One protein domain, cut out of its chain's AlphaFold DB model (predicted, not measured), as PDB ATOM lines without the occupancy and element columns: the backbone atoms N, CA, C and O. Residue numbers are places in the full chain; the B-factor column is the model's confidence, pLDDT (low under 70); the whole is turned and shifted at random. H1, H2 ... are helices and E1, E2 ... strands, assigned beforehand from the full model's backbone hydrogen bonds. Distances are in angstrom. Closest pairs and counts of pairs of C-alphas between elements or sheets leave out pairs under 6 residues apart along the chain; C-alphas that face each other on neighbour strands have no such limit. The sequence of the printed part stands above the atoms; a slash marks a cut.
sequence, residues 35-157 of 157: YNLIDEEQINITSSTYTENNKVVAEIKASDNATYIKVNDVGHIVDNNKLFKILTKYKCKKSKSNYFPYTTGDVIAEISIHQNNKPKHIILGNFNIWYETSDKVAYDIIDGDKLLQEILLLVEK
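What this domain is: This is residues 35 to 157 of the 157 residues of an uncharacterized protein of Geosporobacter ferrireducens (UniProt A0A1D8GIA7). A strongly twisted, curled sheet of seven strands is covered on one side by two helices that run side by side: H2 packs across the strands, over E4, and the shorter H1 lies beside the strands, over none of them. A long stretch without named elements, residues 35 to 65, precedes the sheet, and its residues 51 to 56 stick out. The 123 printed residues hold E1 E2 H1 E3 E4 E5 E6 E7 H2 along the chain; the antiparallel sheet runs E2 E1 E4 E5 E6 E7 E3, and the class is mixed. The whole is compact, with a radius of gyration of the C-alphas of 13.7 A, spanning 36 by 34 by 31 A.

Where its parts are: Find C-alpha 107 at (-52.657, 38.362, 26.694), where E4, residues 107 to 115, begins its 22.1 A. E5, residues 118 to 125, runs 22.9 A; then come E6, 129 to 132, and E7, 137 to 141. Look earlier for E1, 66 to 71, E2, 74 to 79, H1, 80 to 87, and E3, 91 to 94. H2, residues 144 to 155, runs 16.9 A to C-alpha 155 at (-38.977, 41.162, 19.396).

How they stand to each other: Start at the meander E4 E5 E6 E7, each strand the antiparallel neighbour of the one before. In the hairpin of E4 and E5, N 111 and O 122 are 2.9 A apart; in that of E5 and E6, N 123 and O 129 are 2.8 A apart. E1 and E4 bring N 110 and O 70 to 2.8 A. Edge strands are E2 and E3. H2 is on the sheet at a height of 7.8 A, over E4, across the strands at 82 degrees on the local plane; C-alphas 124 and 148 are the closest of E5 and H2, 5.9 A. H1, on the same face, is over none. The helices touch, closest at C-alphas 86 and 150, 7.1 A, a shallow tilt of 20 degrees, opposite ways. In both, every O i to N i+4 pair is within hydrogen-bond range.

The domain as a whole: C-alphas 58 and 96 are farthest apart, 36.6 A. The printed part has no cut; E3 to E4 is the long link. Confidence is under 70 at residues 40 to 65, 116 to 117, 133 to 135 and 157.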
ATOM      1  N   TYR A  35     -40.044  32.939  44.716       84.62
ATOM      2  CA  TYR A  35     -39.355  32.063  43.778       84.62
ATOM      3  C   TYR A  35     -38.695  32.915  42.697       84.62
ATOM      4  O   TYR A  35     -39.207  33.983  42.358       84.62
ATOM      5  N   ASN A  36     -37.587  32.452  42.130       85.62
ATOM      6  CA  ASN A  36     -37.126  33.008  40.861       85.62
ATOM      7  C   ASN A  36     -38.072  32.533  39.750       85.62
ATOM      8  O   ASN A  36     -38.624  31.432  39.833       85.62
ATOM      9  N   LEU A  37     -38.290  33.359  38.726       83.25
ATOM     10  CA  LEU A  37     -39.067  32.943  37.554       83.25
ATOM     11  C   LEU A  37     -38.363  31.776  36.838       83.25
ATOM     12  O   LEU A  37     -38.990  30.763  36.515       83.25
ATOM     13  N   ILE A  38     -37.043  31.904  36.682       82.56
ATOM     14  CA  ILE A  38     -36.123  30.871  36.197       82.56
ATOM     15  C   ILE A  38     -34.889  30.854  37.102       82.56
ATOM     16  O   ILE A  38     -34.425  31.904  37.538       82.56
ATOM     17  N   ASP A  39     -34.357  29.662  37.358       71.94
ATOM     18  CA  ASP A  39     -33.094  29.457  38.070       71.94
ATOM     19  C   ASP A  39     -31.970  29.230  37.050       71.94
ATOM     20  O   ASP A  39     -32.058  28.313  36.229       71.94
ATOM     21  N   GLU A  40     -30.917  30.053  37.114       61.00
ATOM     22  CA  GLU A  40     -29.784  30.051  36.168       61.00
ATOM     23  C   GLU A  40     -29.060  28.697  36.092       61.00
ATOM     24  O   GLU A  40     -28.632  28.285  35.017       61.00
ATOM     25  N   GLU A  41     -28.983  27.963  37.202       52.56
ATOM     26  CA  GLU A  41     -28.287  26.669  37.293       52.56
ATOM     27  C   GLU A  41     -29.089  25.486  36.712       52.56
ATOM     28  O   GLU A  41     -28.600  24.359  36.678       52.56
ATOM     29  N   GLN A  42     -30.337  25.710  36.283       51.81
ATOM     30  CA  GLN A  42     -31.312  24.652  35.973       51.81
ATOM     31  C   GLN A  42     -31.872  24.737  34.545       51.81
ATOM     32  O   GLN A  42     -32.918  24.159  34.225       51.81
ATOM     33  N   ILE A  43     -31.196  25.480  33.671       55.03
ATOM     34  CA  ILE A  43     -31.590  25.638  32.272       55.03
ATOM     35  C   ILE A  43     -31.143  24.390  31.492       55.03
ATOM     36  O   ILE A  43     -30.125  24.388  30.809       55.03
ATOM     37  N   ASN A  44     -31.912  23.305  31.604       49.09
ATOM     38  CA  ASN A  44     -31.869  22.203  30.644       49.09
ATOM     39  C   ASN A  44     -32.857  22.527  29.521       49.09
ATOM     40  O   ASN A  44     -34.070  22.447  29.715       49.09
ATOM     41  N   ILE A  45     -32.324  22.961  28.379       49.94
ATOM     42  CA  ILE A  45     -33.099  23.329  27.193       49.94
ATOM     43  C   ILE A  45     -33.731  22.053  26.628       49.94
ATOM     44  O   ILE A  45     -33.031  21.217  26.059       49.94
ATOM     45  N   THR A  46     -35.050  21.903  26.757       46.72
ATOM     46  CA  THR A  46     -35.775  20.810  26.094       46.72
ATOM     47  C   THR A  46     -37.014  21.341  25.371       46.72
ATOM     48  O   THR A  46     -37.795  22.130  25.905       46.72
ATOM     49  N   SER A  47     -37.154  20.919  24.118       46.75
ATOM     50  CA  SER A  47     -38.153  21.311  23.115       46.75
ATOM     51  C   SER A  47     -39.607  21.295  23.604       46.75
ATOM     52  O   SER A  47     -40.021  20.358  24.286       46.75
ATOM     53  N   SER A  48     -40.411  22.274  23.182       44.12
ATOM     54  CA  SER A  48     -41.879  22.246  23.269       44.12
ATOM     55  C   SER A  48     -42.501  22.121  21.874       44.12
ATOM     56  O   SER A  48     -41.987  22.658  20.895       44.12
ATOM     57  N   THR A  49     -43.610  21.387  21.778       39.00
ATOM     58  CA  THR A  49     -44.447  21.291  20.577       39.00
ATOM     59  C   THR A  49     -45.717  22.112  20.777       39.00
ATOM     60  O   THR A  49     -46.282  22.133  21.871       39.00
ATOM     61  N   TYR A  50     -46.195  22.774  19.723       43.47
ATOM     62  CA  TYR A  50     -47.546  23.337  19.685       43.47
ATOM     63  C   TYR A  50     -48.259  22.923  18.398       43.47
ATOM     64  O   TYR A  50     -47.639  22.529  17.411       43.47
ATOM     65  N   THR A  51     -49.589  22.938  18.448       36.69
ATOM     66  CA  THR A  51     -50.448  22.553  17.325       36.69
ATOM     67  C   THR A  51     -51.062  23.811  16.738       36.69
ATOM     68  O   THR A  51     -51.757  24.540  17.441       36.69
ATOM     69  N   GLU A  52     -50.829  24.046  15.451       44.09
ATOM     70  CA  GLU A  52     -51.448  25.132  14.696       44.09
ATOM     71  C   GLU A  52     -52.250  24.514  13.545       44.09
ATOM     72  O   GLU A  52     -51.738  23.694  12.782       44.09
ATOM     73  N   ASN A  53     -53.536  24.859  13.430       41.31
ATOM     74  CA  ASN A  53     -54.410  24.412  12.334       41.31
ATOM     75  C   ASN A  53     -54.443  22.881  12.111       41.31
ATOM     76  O   ASN A  53     -54.352  22.411  10.975       41.31
ATOM     77  N   ASN A  54     -54.562  22.086  13.186       43.19
ATOM     78  CA  ASN A  54     -54.537  20.611  13.151       43.19
ATOM     79  C   ASN A  54     -53.281  19.999  12.498       43.19
ATOM     80  O   ASN A  54     -53.263  18.813  12.162       43.19
ATOM     81  N   LYS A  55     -52.213  20.783  12.345       34.28
ATOM     82  CA  LYS A  55     -50.902  20.310  11.920       34.28
ATOM     83  C   LYS A  55     -49.941  20.456  13.092       34.28
ATOM     84  O   LYS A  55     -49.840  21.510  13.714       34.28
ATOM     85  N   VAL A  56     -49.233  19.372  13.396       41.47
ATOM     86  CA  VAL A  56     -48.035  19.439  14.233       41.47
ATOM     87  C   VAL A  56     -46.998  20.167  13.387       41.47
ATOM     88  O   VAL A  56     -46.445  19.588  12.450       41.47
ATOM     89  N   VAL A  57     -46.821  21.465  13.628       42.47
ATOM     90  CA  VAL A  57     -45.782  22.237  12.946       42.47
ATOM     91  C   VAL A  57     -44.446  21.751  13.497       42.47
ATOM     92  O   VAL A  57     -44.260  21.640  14.709       42.47
ATOM     93  N   ALA A  58     -43.569  21.347  12.579       37.19
ATOM     94  CA  ALA A  58     -42.305  20.702  12.885       37.19
ATOM     95  C   ALA A  58     -41.441  21.557  13.817       37.19
ATOM     96  O   ALA A  58     -41.390  22.777  13.671       37.19
ATOM     97  N   GLU A  59     -40.760  20.857  14.731       44.69
ATOM     98  CA  GLU A  59     -39.576  21.272  15.485       44.69
ATOM     99  C   GLU A  59     -38.958  22.578  14.973       44.69
ATOM    100  O   GLU A  59     -38.066  22.576  14.123       44.69
ATOM    101  N   ILE A  60     -39.292  23.701  15.608       38.91
ATOM    102  CA  ILE A  60     -38.188  24.588  15.931       38.91
ATOM    103  C   ILE A  60     -37.489  23.820  17.038       38.91
ATOM    104  O   ILE A  60     -37.895  23.874  18.200       38.91
ATOM    105  N   LYS A  61     -36.453  23.049  16.673       38.53
ATOM    106  CA  LYS A  61     -35.364  22.849  17.618       38.53
ATOM    107  C   LYS A  61     -35.136  24.253  18.142       38.53
ATOM    108  O   LYS A  61     -34.766  25.134  17.362       38.53
ATOM    109  N   ALA A  62     -35.378  24.462  19.432       43.28
ATOM    110  CA  ALA A  62     -34.471  25.325  20.131       43.28
ATOM    111  C   ALA A  62     -33.112  24.734  19.761       43.28
ATOM    112  O   ALA A  62     -32.675  23.735  20.323       43.28
ATOM    113  N   SER A  63     -32.500  25.266  18.697       41.44
ATOM    114  CA  SER A  63     -31.068  25.184  18.571       41.44
ATOM    115  C   SER A  63     -30.566  25.684  19.915       41.44
ATOM    116  O   SER A  63     -31.289  26.401  20.621       41.44
ATOM    117  N   ASP A  64     -29.352  25.326  20.282       54.38
ATOM    118  CA  ASP A  64     -28.794  25.698  21.579       54.38
ATOM    119  C   ASP A  64     -28.960  27.209  21.929       54.38
ATOM    120  O   ASP A  64     -28.787  27.589  23.080       54.38
ATOM    121  N   ASN A  65     -29.395  28.066  20.983       65.50
ATOM    122  CA  ASN A  65     -29.596  29.500  21.112       65.50
ATOM    123  C   ASN A  65     -30.985  30.105  20.751       65.50
ATOM    124  O   ASN A  65     -31.032  31.332  20.719       65.50
ATOM    125  N   ALA A  66     -32.099  29.392  20.481       77.50
ATOM    126  CA  ALA A  66     -33.381  30.066  20.115       77.50
ATOM    127  C   ALA A  66     -34.688  29.514  20.741       77.50
ATOM    128  O   ALA A  66     -34.817  28.313  20.941       77.50
ATOM    129  N   THR A  67     -35.676  30.382  21.017       83.19
ATOM    130  CA  THR A  67     -37.010  30.051  21.575       83.19
ATOM    131  C   THR A  67     -38.111  30.726  20.763       83.19
ATOM    132  O   THR A  67     -37.985  31.886  20.374       83.19
ATOM    133  N   TYR A  68     -39.210  30.006  20.538       85.31
ATOM    134  CA  TYR A  68     -40.435  30.565  19.974       85.31
ATOM    135  C   TYR A  68     -41.280  31.234  21.066       85.31
ATOM    136  O   TYR A  68     -41.578  30.612  22.088       85.31
ATOM    137  N   ILE A  69     -41.690  32.477  20.835       90.19
ATOM    138  CA  ILE A  69     -42.613  33.224  21.695       90.19
ATOM    139  C   ILE A  69     -43.723  33.838  20.848       90.19
ATOM    140  O   ILE A  69     -43.532  34.097  19.661       90.19
ATOM    141  N   LYS A  70     -44.883  34.084  21.447       92.06
ATOM    142  CA  LYS A  70     -46.024  34.701  20.770       92.06
ATOM    143  C   LYS A  70     -46.260  36.082  21.369       92.06
ATOM    144  O   LYS A  70     -46.376  36.189  22.583       92.06
ATOM    145  N   VAL A  71     -46.307  37.125  20.547       92.44
ATOM    146  CA  VAL A  71     -46.544  38.516  20.962       92.44
ATOM    147  C   VAL A  71     -47.632  39.110  20.074       92.44
ATOM    148  O   VAL A  71     -47.507  39.066  18.856       92.44
ATOM    149  N   ASN A  72     -48.700  39.658  20.660       90.81
ATOM    150  CA  ASN A  72     -49.857  40.209  19.937       90.81
ATOM    151  C   ASN A  72     -50.398  39.255  18.858       90.81
ATOM    152  O   ASN A  72     -50.619  39.642  17.714       90.81
ATOM    153  N   ASP A  73     -50.538  37.980  19.215       85.75
ATOM    154  CA  ASP A  73     -50.926  36.898  18.310       85.75
ATOM    155  C   ASP A  73     -49.970  36.563  17.150       85.75
ATOM    156  O   ASP A  73     -50.255  35.663  16.360       85.75
ATOM    157  N   VAL A  74     -48.793  37.187  17.100       87.94
ATOM    158  CA  VAL A  74     -47.747  36.928  16.104       87.94
ATOM    159  C   VAL A  74     -46.621  36.091  16.713       87.94
ATOM    160  O   VAL A  74     -46.177  36.327  17.834       87.94
ATOM    161  N   GLY A  75     -46.159  35.079  15.979       88.69
ATOM    162  CA  GLY A  75     -45.038  34.234  16.385       88.69
ATOM    163  C   GLY A  75     -43.676  34.873  16.101       88.69
ATOM    164  O   GLY A  75     -43.427  35.334  14.989       88.69
ATOM    165  N   HIS A  76     -42.773  34.840  17.081       87.75
ATOM    166  CA  HIS A  76     -41.406  35.351  16.993       87.75
ATOM    167  C   HIS A  76     -40.398  34.293  17.448       87.75
ATOM    168  O   HIS A  76     -40.650  33.537  18.384       87.75
ATOM    169  N   ILE A  77     -39.225  34.267  16.815       87.12
ATOM    170  CA  ILE A  77     -38.091  33.441  17.243       87.12
ATOM    171  C   ILE A  77     -37.057  34.371  17.874       87.12
ATOM    172  O   ILE A  77     -36.541  35.264  17.204       87.12
ATOM    173  N   VAL A  78     -36.754  34.164  19.153       86.88
ATOM    174  CA  VAL A  78     -35.827  35.000  19.927       86.88
ATOM    175  C   VAL A  78     -34.616  34.210  20.402       86.88
ATOM    176  O   VAL A  78     -34.675  32.995  20.555       86.88
ATOM    177  N   ASP A  79     -33.513  34.912  20.661       86.25
ATOM    178  CA  ASP A  79     -32.292  34.321  21.216       86.25
ATOM    179  C   ASP A  79     -32.498  33.866  22.675       86.25
ATOM    180  O   ASP A  79     -32.911  34.657  23.529       86.25
ATOM    181  N   ASN A  80     -32.168  32.604  22.968       80.50
ATOM    182  CA  ASN A  80     -32.324  31.986  24.289       80.50
ATOM    183  C   ASN A  80     -31.519  32.686  25.369       80.50
ATOM    184  O   ASN A  80     -32.029  32.913  26.462       80.50
ATOM    185  N   ASN A  81     -30.267  33.033  25.083       81.69
ATOM    186  CA  ASN A  81     -29.387  33.629  26.080       81.69
ATOM    187  C   ASN A  81     -29.910  35.006  26.491       81.69
ATOM    188  O   ASN A  81     -29.919  35.343  27.676       81.69
ATOM    189  N   LYS A  82     -30.400  35.793  25.528       88.56
ATOM    190  CA  LYS A  82     -31.058  37.075  25.806       88.56
ATOM    191  C   LYS A  82     -32.360  36.877  26.571       88.56
ATOM    192  O   LYS A  82     -32.556  37.554  27.578       88.56
ATOM    193  N   LEU A  83     -33.211  35.950  26.128       89.69
ATOM    194  CA  LEU A  83     -34.487  35.663  26.778       89.69
ATOM    195  C   LEU A  83     -34.281  35.218  28.231       89.69
ATOM    196  O   LEU A  83     -34.829  35.826  29.144       89.69
ATOM    197  N   PHE A  84     -33.443  34.213  28.476       86.38
ATOM    198  CA  PHE A  84     -33.188  33.713  29.824       86.38
ATOM    199  C   PHE A  84     -32.520  34.755  30.711       86.38
ATOM    200  O   PHE A  84     -32.935  34.908  31.855       86.38
ATOM    201  N   LYS A  85     -31.584  35.552  30.182       86.38
ATOM    202  CA  LYS A  85     -31.001  36.676  30.926       86.38
ATOM    203  C   LYS A  85     -32.047  37.706  31.356       86.38
ATOM    204  O   LYS A  85     -31.861  38.362  32.377       86.38
ATOM    205  N   ILE A  86     -33.110  37.908  30.577       92.88
ATOM    206  CA  ILE A  86     -34.241  38.748  30.988       92.88
ATOM    207  C   ILE A  86     -35.010  38.032  32.101       92.88
ATOM    208  O   ILE A  86     -35.165  38.585  33.186       92.88
ATOM    209  N   LEU A  87     -35.431  36.790  31.860       91.25
ATOM    210  CA  LEU A  87     -36.307  36.036  32.759       91.25
ATOM    211  C   LEU A  87     -35.688  35.763  34.144       91.25
ATOM    212  O   LEU A  87     -36.417  35.786  35.133       91.25
ATOM    213  N   THR A  88     -34.368  35.575  34.256       89.12
ATOM    214  CA  THR A  88     -33.688  35.305  35.543       89.12
ATOM    215  C   THR A  88     -33.679  36.506  36.492       89.12
ATOM    216  O   THR A  88     -33.529  36.339  37.702       89.12
ATOM    217  N   LYS A  89     -33.912  37.726  35.986       93.31
ATOM    218  CA  LYS A  89     -34.023  38.940  36.814       93.31
ATOM    219  C   LYS A  89     -35.309  38.980  37.636       93.31
ATOM    220  O   LYS A  89     -35.370  39.679  38.651       93.31
ATOM    221  N   TYR A  90     -36.349  38.287  37.176       93.50
ATOM    222  CA  TYR A  90     -37.698  38.426  37.706       93.50
ATOM    223  C   TYR A  90     -38.010  37.363  38.753       93.50
ATOM    224  O   TYR A  90     -37.566  36.214  38.705       93.50
ATOM    225  N   LYS A  91     -38.808  37.777  39.734       92.38
ATOM    226  CA  LYS A  91     -39.230  36.952  40.864       92.38
ATOM    227  C   LYS A  91     -40.730  36.760  40.833       92.38
ATOM    228  O   LYS A  91     -41.461  37.580  40.291       92.38
ATOM    229  N   CYS A  92     -41.184  35.692  41.462       91.19
ATOM    230  CA  CYS A  92     -42.578  35.304  41.477       91.19
ATOM    231  C   CYS A  92     -43.030  34.933  42.882       91.19
ATOM    232  O   CYS A  92     -42.238  34.495  43.722       91.19
ATOM    233  N   LYS A  93     -44.329  35.052  43.122       90.25
ATOM    234  CA  LYS A  93     -44.988  34.580  44.342       90.25
ATOM    235  C   LYS A  93     -46.187  33.732  43.963       90.25
ATOM    236  O   LYS A  93     -46.803  33.959  42.929       90.25
ATOM    237  N   LYS A  94     -46.534  32.752  44.793       89.19
ATOM    238  CA  LYS A  94     -47.725  31.934  44.545       89.19
ATOM    239  C   LYS A  94     -48.964  32.828  44.509       89.19
ATOM    240  O   LYS A  94     -49.193  33.586  45.453       89.19
ATOM    241  N   SER A  95     -49.747  32.718  43.442       87.88
ATOM    242  CA  SER A  95     -50.982  33.473  43.321       87.88
ATOM    243  C   SER A  95     -52.106  32.820  44.114       87.88
ATOM    244  O   SER A  95     -52.135  31.602  44.323       87.88
ATOM    245  N   LYS A  96     -53.047  33.648  44.559       83.19
ATOM    246  CA  LYS A  96     -54.333  33.208  45.122       83.19
ATOM    247  C   LYS A  96     -55.480  33.350  44.125       83.19
ATOM    248  O   LYS A  96     -56.577  32.872  44.403       83.19
ATOM    249  N   SER A  97     -55.234  34.029  43.011       84.06
ATOM    250  CA  SER A  97     -56.227  34.285  41.980       84.06
ATOM    251  C   SER A  97     -56.359  33.076  41.064       84.06
ATOM    252  O   SER A  97     -55.387  32.365  40.801       84.06
ATOM    253  N   ASN A  98     -57.571  32.856  40.561       83.75
ATOM    254  CA  ASN A  98     -57.784  31.962  39.436       83.75
ATOM    255  C   ASN A  98     -57.818  32.799  38.154       83.75
ATOM    256  O   ASN A  98     -58.692  33.647  38.006       83.75
ATOM    257  N   TYR A  99     -56.869  32.551  37.256       83.56
ATOM    258  CA  TYR A  99     -56.733  33.266  35.985       83.56
ATOM    259  C   TYR A  99     -57.406  32.541  34.815       83.56
ATOM    260  O   TYR A  99     -57.447  33.075  33.716       83.56
ATOM    261  N   PHE A 100     -57.916  31.324  35.031       83.06
ATOM    262  CA  PHE A 100     -58.487  30.500  33.969       83.06
ATOM    263  C   PHE A 100     -60.012  30.359  34.113       83.06
ATOM    264  O   PHE A 100     -60.492  30.087  35.222       83.06
ATOM    265  N   PRO A 101     -60.771  30.434  33.002       84.88
ATOM    266  CA  PRO A 101     -60.317  30.767  31.644       84.88
ATOM    267  C   PRO A 101     -60.021  32.272  31.489       84.88
ATOM    268  O   PRO A 101     -60.703  33.090  32.100       84.88
ATOM    269  N   TYR A 102     -59.049  32.626  30.647       82.88
ATOM    270  CA  TYR A 102     -58.793  34.008  30.217       82.88
ATOM    271  C   TYR A 102     -59.123  34.183  28.732       82.88
ATOM    272  O   TYR A 102     -59.240  33.196  27.998       82.88
ATOM    273  N   THR A 103     -59.282  35.429  28.286       82.75
ATOM    274  CA  THR A 103     -59.507  35.744  26.870       82.75
ATOM    275  C   THR A 103     -58.197  36.121  26.184       82.75
ATOM    276  O   THR A 103     -57.272  36.603  26.830       82.75
ATOM    277  N   THR A 104     -58.097  35.925  24.867       77.00
ATOM    278  CA  THR A 104     -56.896  36.301  24.097       77.00
ATOM    279  C   THR A 104     -56.574  37.791  24.200       77.00
ATOM    280  O   THR A 104     -55.407  38.151  24.229       77.00
ATOM    281  N   GLY A 105     -57.584  38.658  24.340       84.56
ATOM    282  CA  GLY A 105     -57.378  40.099  24.523       84.56
ATOM    283  C   GLY A 105     -56.712  40.483  25.850       84.56
ATOM    284  O   GLY A 105     -56.236  41.606  25.984       84.56
ATOM    285  N   ASP A 106     -56.654  39.564  26.818       87.44
ATOM    286  CA  ASP A 106     -55.947  39.775  28.082       87.44
ATOM    287  C   ASP A 106     -54.444  39.492  27.978       87.44
ATOM    288  O   ASP A 106     -53.690  39.821  28.899       87.44
ATOM    289  N   VAL A 107     -54.008  38.882  26.874       92.56
ATOM    290  CA  VAL A 107     -52.657  38.362  26.694       92.56
ATOM    291  C   VAL A 107     -51.934  39.131  25.598       92.56
ATOM    292  O   VAL A 107     -52.349  39.159  24.444       92.56
ATOM    293  N   ILE A 108     -50.811  39.741  25.966       95.12
ATOM    294  CA  ILE A 108     -49.936  40.471  25.046       95.12
ATOM    295  C   ILE A 108     -48.767  39.585  24.625       95.12
ATOM    296  O   ILE A 108     -48.388  39.603  23.457       95.12
ATOM    297  N   ALA A 109     -48.200  38.798  25.544       93.88
ATOM    298  CA  ALA A 109     -47.120  37.870  25.233       93.88
ATOM    299  C   ALA A 109     -47.267  36.521  25.951       93.88
ATOM    300  O   ALA A 109     -47.585  36.467  27.140       93.88
ATOM    301  N   GLU A 110     -46.962  35.441  25.231       92.69
ATOM    302  CA  GLU A 110     -46.925  34.064  25.727       92.69
ATOM    303  C   GLU A 110     -45.559  33.441  25.451       92.69
ATOM    304  O   GLU A 110     -45.020  33.508  24.338       92.69
ATOM    305  N   ILE A 111     -45.000  32.804  26.474       91.00
ATOM    306  CA  ILE A 111     -43.688  32.163  26.413       91.00
ATOM    307  C   ILE A 111     -43.821  30.776  27.035       91.00
ATOM    308  O   ILE A 111     -44.148  30.636  28.214       91.00
ATOM    309  N   SER A 112     -43.553  29.741  26.241       87.69
ATOM    310  CA  SER A 112     -43.575  28.347  26.688       87.69
ATOM    311  C   SER A 112     -42.160  27.783  26.713       87.69
ATOM    312  O   SER A 112     -41.528  27.643  25.669       87.69
ATOM    313  N   ILE A 113     -41.679  27.428  27.902       83.06
ATOM    314  CA  ILE A 113     -40.332  26.883  28.118       83.06
ATOM    315  C   ILE A 113     -40.401  25.605  28.950       83.06
ATOM    316  O   ILE A 113     -41.342  25.392  29.712       83.06
ATOM    317  N   HIS A 114     -39.373  24.767  28.853       76.38
ATOM    318  CA  HIS A 114     -39.161  23.675  29.798       76.38
ATOM    319  C   HIS A 114     -37.985  24.012  30.707       76.38
ATOM    320  O   HIS A 114     -36.920  24.397  30.233       76.38
ATOM    321  N   GLN A 115     -38.177  23.847  32.014       70.31
ATOM    322  CA  GLN A 115     -37.114  23.954  33.010       70.31
ATOM    323  C   GLN A 115     -37.144  22.687  33.866       70.31
ATOM    324  O   GLN A 115     -38.188  22.352  34.421       70.31
ATOM    325  N   ASN A 116     -36.030  21.953  33.962       68.44
ATOM    326  CA  ASN A 116     -35.962  20.652  34.655       68.44
ATOM    327  C   ASN A 116     -37.085  19.671  34.280       68.44
ATOM    328  O   ASN A 116     -37.719  19.079  35.155       68.44
ATOM    329  N   ASN A 117     -37.373  19.519  32.986       69.94
ATOM    330  CA  ASN A 117     -38.474  18.684  32.482       69.94
ATOM    331  C   ASN A 117     -39.874  19.094  32.974       69.94
ATOM    332  O   ASN A 117     -40.828  18.335  32.812       69.94
ATOM    333  N   LYS A 118     -40.025  20.293  33.544       74.94
ATOM    334  CA  LYS A 118     -41.324  20.873  33.870       74.94
ATOM    335  C   LYS A 118     -41.688  21.941  32.841       74.94
ATOM    336  O   LYS A 118     -40.917  22.891  32.673       74.94
ATOM    337  N   PRO A 119     -42.839  21.815  32.157       80.25
ATOM    338  CA  PRO A 119     -43.325  22.871  31.286       80.25
ATOM    339  C   PRO A 119     -43.743  24.068  32.140       80.25
ATOM    340  O   PRO A 119     -44.577  23.946  33.043       80.25
ATOM    341  N   LYS A 120     -43.167  25.223  31.832       84.50
ATOM    342  CA  LYS A 120     -43.573  26.515  32.366       84.50
ATOM    343  C   LYS A 120     -44.169  27.333  31.240       84.50
ATOM    344  O   LYS A 120     -43.561  27.488  30.181       84.50
ATOM    345  N   HIS A 121     -45.342  27.880  31.501       89.12
ATOM    346  CA  HIS A 121     -45.996  28.793  30.584       89.12
ATOM    347  C   HIS A 121     -46.105  30.151  31.271       89.12
ATOM    348  O   HIS A 121     -46.684  30.270  32.351       89.12
ATOM    349  N   ILE A 122     -45.494  31.158  30.658       92.75
ATOM    350  CA  ILE A 122     -45.468  32.545  31.114       92.75
ATOM    351  C   ILE A 122     -46.445  33.336  30.247       92.75
ATOM    352  O   ILE A 122     -46.378  33.256  29.022       92.75
ATOM    353  N   ILE A 123     -47.332  34.088  30.894       93.81
ATOM    354  CA  ILE A 123     -48.348  34.931  30.265       93.81
ATOM    355  C   ILE A 123     -48.157  36.355  30.775       93.81
ATOM    356  O   ILE A 123     -48.081  36.570  31.988       93.81
ATOM    357  N   LEU A 124     -48.079  37.311  29.855       96.25
ATOM    358  CA  LEU A 124     -47.880  38.729  30.140       96.25
ATOM    359  C   LEU A 124     -48.944  39.563  29.423       96.25
ATOM    360  O   LEU A 124     -49.238  39.310  28.253       96.25
ATOM    361  N   GLY A 125     -49.503  40.564  30.098       94.75
ATOM    362  CA  GLY A 125     -50.611  41.370  29.582       94.75
ATOM    363  C   GLY A 125     -51.416  42.019  30.705       94.75
ATOM    364  O   GLY A 125     -50.843  42.613  31.615       94.75
ATOM    365  N   ASN A 126     -52.743  41.866  30.675       93.31
ATOM    366  CA  ASN A 126     -53.636  42.343  31.743       93.31
ATOM    367  C   ASN A 126     -53.344  41.673  33.095       93.31
ATOM    368  O   ASN A 126     -53.651  42.216  34.157       93.31
ATOM    369  N   PHE A 127     -52.744  40.488  33.059       92.88
ATOM    370  CA  PHE A 127     -52.146  39.829  34.205       92.88
ATOM    371  C   PHE A 127     -50.785  39.267  33.800       92.88
ATOM    372  O   PHE A 127     -50.563  38.876  32.656       92.88
ATOM    373  N   ASN A 128     -49.873  39.219  34.768       95.62
ATOM    374  CA  ASN A 128     -48.506  38.770  34.555       95.62
ATOM    375  C   ASN A 128     -48.233  37.579  35.458       95.62
ATOM    376  O   ASN A 128     -48.004  37.729  36.664       95.62
ATOM    377  N   ILE A 129     -48.303  36.389  34.878       94.00
ATOM    378  CA  ILE A 129     -48.225  35.140  35.623       94.00
ATOM    379  C   ILE A 129     -47.321  34.146  34.925       94.00
ATOM    380  O   ILE A 129     -47.103  34.194  33.718       94.00
ATOM    381  N   TRP A 130     -46.865  33.168  35.688       91.06
ATOM    382  CA  TRP A 130     -46.471  31.896  35.112       91.06
ATOM    383  C   TRP A 130     -47.214  30.768  35.810       91.06
ATOM    384  O   TRP A 130     -47.626  30.893  36.968       91.06
ATOM    385  N   TYR A 131     -47.409  29.664  35.106       87.62
ATOM    386  CA  TYR A 131     -48.039  28.480  35.667       87.62
ATOM    387  C   TYR A 131     -47.348  27.209  35.178       87.62
ATOM    388  O   TYR A 131     -46.822  27.142  34.063       87.62
ATOM    389  N   GLU A 132     -47.351  26.196  36.043       80.19
ATOM    390  CA  GLU A 132     -46.929  24.837  35.703       80.19
ATOM    391  C   GLU A 132     -48.174  24.014  35.381       80.19
ATOM    392  O   GLU A 132     -49.083  23.892  36.211       80.19
ATOM    393  N   THR A 133     -48.217  23.414  34.191       67.81
ATOM    394  CA  THR A 133     -49.353  22.581  33.759       67.81
ATOM    395  C   THR A 133     -49.587  21.394  34.702       67.81
ATOM    396  O   THR A 133     -50.726  20.966  34.877       67.81
ATOM    397  N   SER A 134     -48.531  20.881  35.346       67.31
ATOM    398  CA  SER A 134     -48.612  19.755  36.286       67.31
ATOM    399  C   SER A 134     -49.322  20.109  37.592       67.31
ATOM    400  O   SER A 134     -50.100  19.307  38.106       67.31
ATOM    401  N   ASP A 135     -49.082  21.312  38.113       66.88
ATOM    402  CA  ASP A 135     -49.460  21.662  39.483       66.88
ATOM    403  C   ASP A 135     -50.765  22.467  39.524       66.88
ATOM    404  O   ASP A 135     -51.354  22.627  40.593       66.88
ATOM    405  N   LYS A 136     -51.245  22.964  38.370       72.62
ATOM    406  CA  LYS A 136     -52.418  23.859  38.253       72.62
ATOM    407  C   LYS A 136     -52.323  25.087  39.169       72.62
ATOM    408  O   LYS A 136     -53.335  25.665  39.562       72.62
ATOM    409  N   VAL A 137     -51.103  25.474  39.532       82.44
ATOM    410  CA  VAL A 137     -50.822  26.639  40.368       82.44
ATOM    411  C   VAL A 137     -50.287  27.746  39.478       82.44
ATOM    412  O   VAL A 137     -49.313  27.548  38.753       82.44
ATOM    413  N   ALA A 138     -50.913  28.914  39.581       89.19
ATOM    414  CA  ALA A 138     -50.401  30.148  39.013       89.19
ATOM    415  C   ALA A 138     -49.547  30.898  40.040       89.19
ATOM    416  O   ALA A 138     -49.788  30.856  41.253       89.19
ATOM    417  N   TYR A 139     -48.563  31.619  39.536       91.69
ATOM    418  CA  TYR A 139     -47.667  32.461  40.306       91.69
ATOM    419  C   TYR A 139     -47.668  33.856  39.692       91.69
ATOM    420  O   TYR A 139     -47.467  33.995  38.488       91.69
ATOM    421  N   ASP A 140     -47.862  34.878  40.519       93.38
ATOM    422  CA  ASP A 140     -47.782  36.268  40.087       93.38
ATOM    423  C   ASP A 140     -46.317  36.641  39.878       93.38
ATOM    424  O   ASP A 140     -45.479  36.410  40.764       93.38
ATOM    425  N   ILE A 141     -46.016  37.248  38.736       95.44
ATOM    426  CA  ILE A 141     -44.692  37.781  38.432       95.44
ATOM    427  C   ILE A 141     -44.592  39.176  39.050       95.44
ATOM    428  O   ILE A 141     -45.371  40.081  38.746       95.44
ATOM    429  N   ILE A 142     -43.627  39.348  39.949       93.12
ATOM    430  CA  ILE A 142     -43.314  40.641  40.558       93.12
ATOM    431  C   ILE A 142     -42.686  41.518  39.474       93.12
ATOM    432  O   ILE A 142     -41.778  41.068  38.780       93.12
ATOM    433  N   ASP A 143     -43.161  42.759  39.345       94.88
ATOM    434  CA  ASP A 143     -42.768  43.693  38.279       94.88
ATOM    435  C   ASP A 143     -43.027  43.155  36.853       94.88
ATOM    436  O   ASP A 143     -42.289  43.462  35.917       94.88
ATOM    437  N   GLY A 144     -44.097  42.372  36.667       95.06
ATOM    438  CA  GLY A 144     -44.448  41.756  35.383       95.06
ATOM    439  C   GLY A 144     -44.595  42.725  34.200       95.06
ATOM    440  O   GLY A 144     -44.219  42.371  33.088       95.06
ATOM    441  N   ASP A 145     -45.032  43.965  34.429       96.19
ATOM    442  CA  ASP A 145     -45.135  44.973  33.360       96.19
ATOM    443  C   ASP A 145     -43.758  45.371  32.805       96.19
ATOM    444  O   ASP A 145     -43.606  45.605  31.606       96.19
ATOM    445  N   LYS A 146     -42.723  45.406  33.661       97.00
ATOM    446  CA  LYS A 146     -41.341  45.645  33.214       97.00
ATOM    447  C   LYS A 146     -40.820  44.455  32.417       97.00
ATOM    448  O   LYS A 146     -40.158  44.651  31.401       97.00
ATOM    449  N   LEU A 147     -41.161  43.234  32.845       97.12
ATOM    450  CA  LEU A 147     -40.825  42.031  32.092       97.12
ATOM    451  C   LEU A 147     -41.457  42.084  30.700       97.12
ATOM    452  O   LEU A 147     -40.754  41.877  29.716       97.12
ATOM    453  N   LEU A 148     -42.744  42.423  30.605       96.75
ATOM    454  CA  LEU A 148     -43.427  42.579  29.324       96.75
ATOM    455  C   LEU A 148     -42.700  43.576  28.414       96.75
ATOM    456  O   LEU A 148     -42.432  43.253  27.261       96.75
ATOM    457  N   GLN A 149     -42.313  44.744  28.928       96.88
ATOM    458  CA  GLN A 149     -41.551  45.728  28.150       96.88
ATOM    459  C   GLN A 149     -40.210  45.175  27.647       96.88
ATOM    460  O   GLN A 149     -39.869  45.373  26.482       96.88
ATOM    461  N   GLU A 150     -39.453  44.456  28.484       96.75
ATOM    462  CA  GLU A 150     -38.200  43.819  28.054       96.75
ATOM    463  C   GLU A 150     -38.426  42.754  26.968       96.75
ATOM    464  O   GLU A 150     -37.599  42.627  26.064       96.75
ATOM    465  N   ILE A 151     -39.543  42.019  27.022       96.00
ATOM    466  CA  ILE A 151     -39.925  41.039  25.995       96.00
ATOM    467  C   ILE A 151     -40.327  41.724  24.685       96.00
ATOM    468  O   ILE A 151     -39.894  41.287  23.621       96.00
ATOM    469  N   LEU A 152     -41.090  42.818  24.740       95.50
ATOM    470  CA  LEU A 152     -41.446  43.598  23.549       95.50
ATOM    471  C   LEU A 152     -40.192  44.154  22.855       95.50
ATOM    472  O   LEU A 152     -40.008  43.977  21.653       95.50
ATOM    473  N   LEU A 153     -39.249  44.704  23.624       95.81
ATOM    474  CA  LEU A 153     -37.964  45.178  23.095       95.81
ATOM    475  C   LEU A 153     -37.086  44.057  22.515       95.81
ATOM    476  O   LEU A 153     -36.192  44.324  21.708       95.81
ATOM    477  N   LEU A 154     -37.291  42.810  22.948       93.31
ATOM    478  CA  LEU A 154     -36.579  41.655  22.410       93.31
ATOM    479  C   LEU A 154     -37.075  41.282  21.005       93.31
ATOM    480  O   LEU A 154     -36.263  40.797  20.217       93.31
ATOM    481  N   VAL A 155     -38.359  41.512  20.694       91.31
ATOM    482  CA  VAL A 155     -38.977  41.162  19.396       91.31
ATOM    483  C   VAL A 155     -38.983  42.291  18.368       91.31
ATOM    484  O   VAL A 155     -39.128  42.015  17.183       91.31
ATOM    485  N   GLU A 156     -38.810  43.546  18.783       82.56
ATOM    486  CA  GLU A 156     -38.771  44.714  17.883       82.56
ATOM    487  C   GLU A 156     -37.456  44.865  17.080       82.56
ATOM    488  O   GLU A 156     -37.292  45.842  16.349       82.56
ATOM    489  N   LYS A 157     -36.506  43.928  17.205       58.00
ATOM    490  CA  LYS A 157     -35.210  43.943  16.500       58.00
ATOM    491  C   LYS A 157     -35.180  43.016  15.297       58.00
ATOM    492  O   LYS A 157     -34.568  43.433  14.289       58.00
TER     493      LYS A 157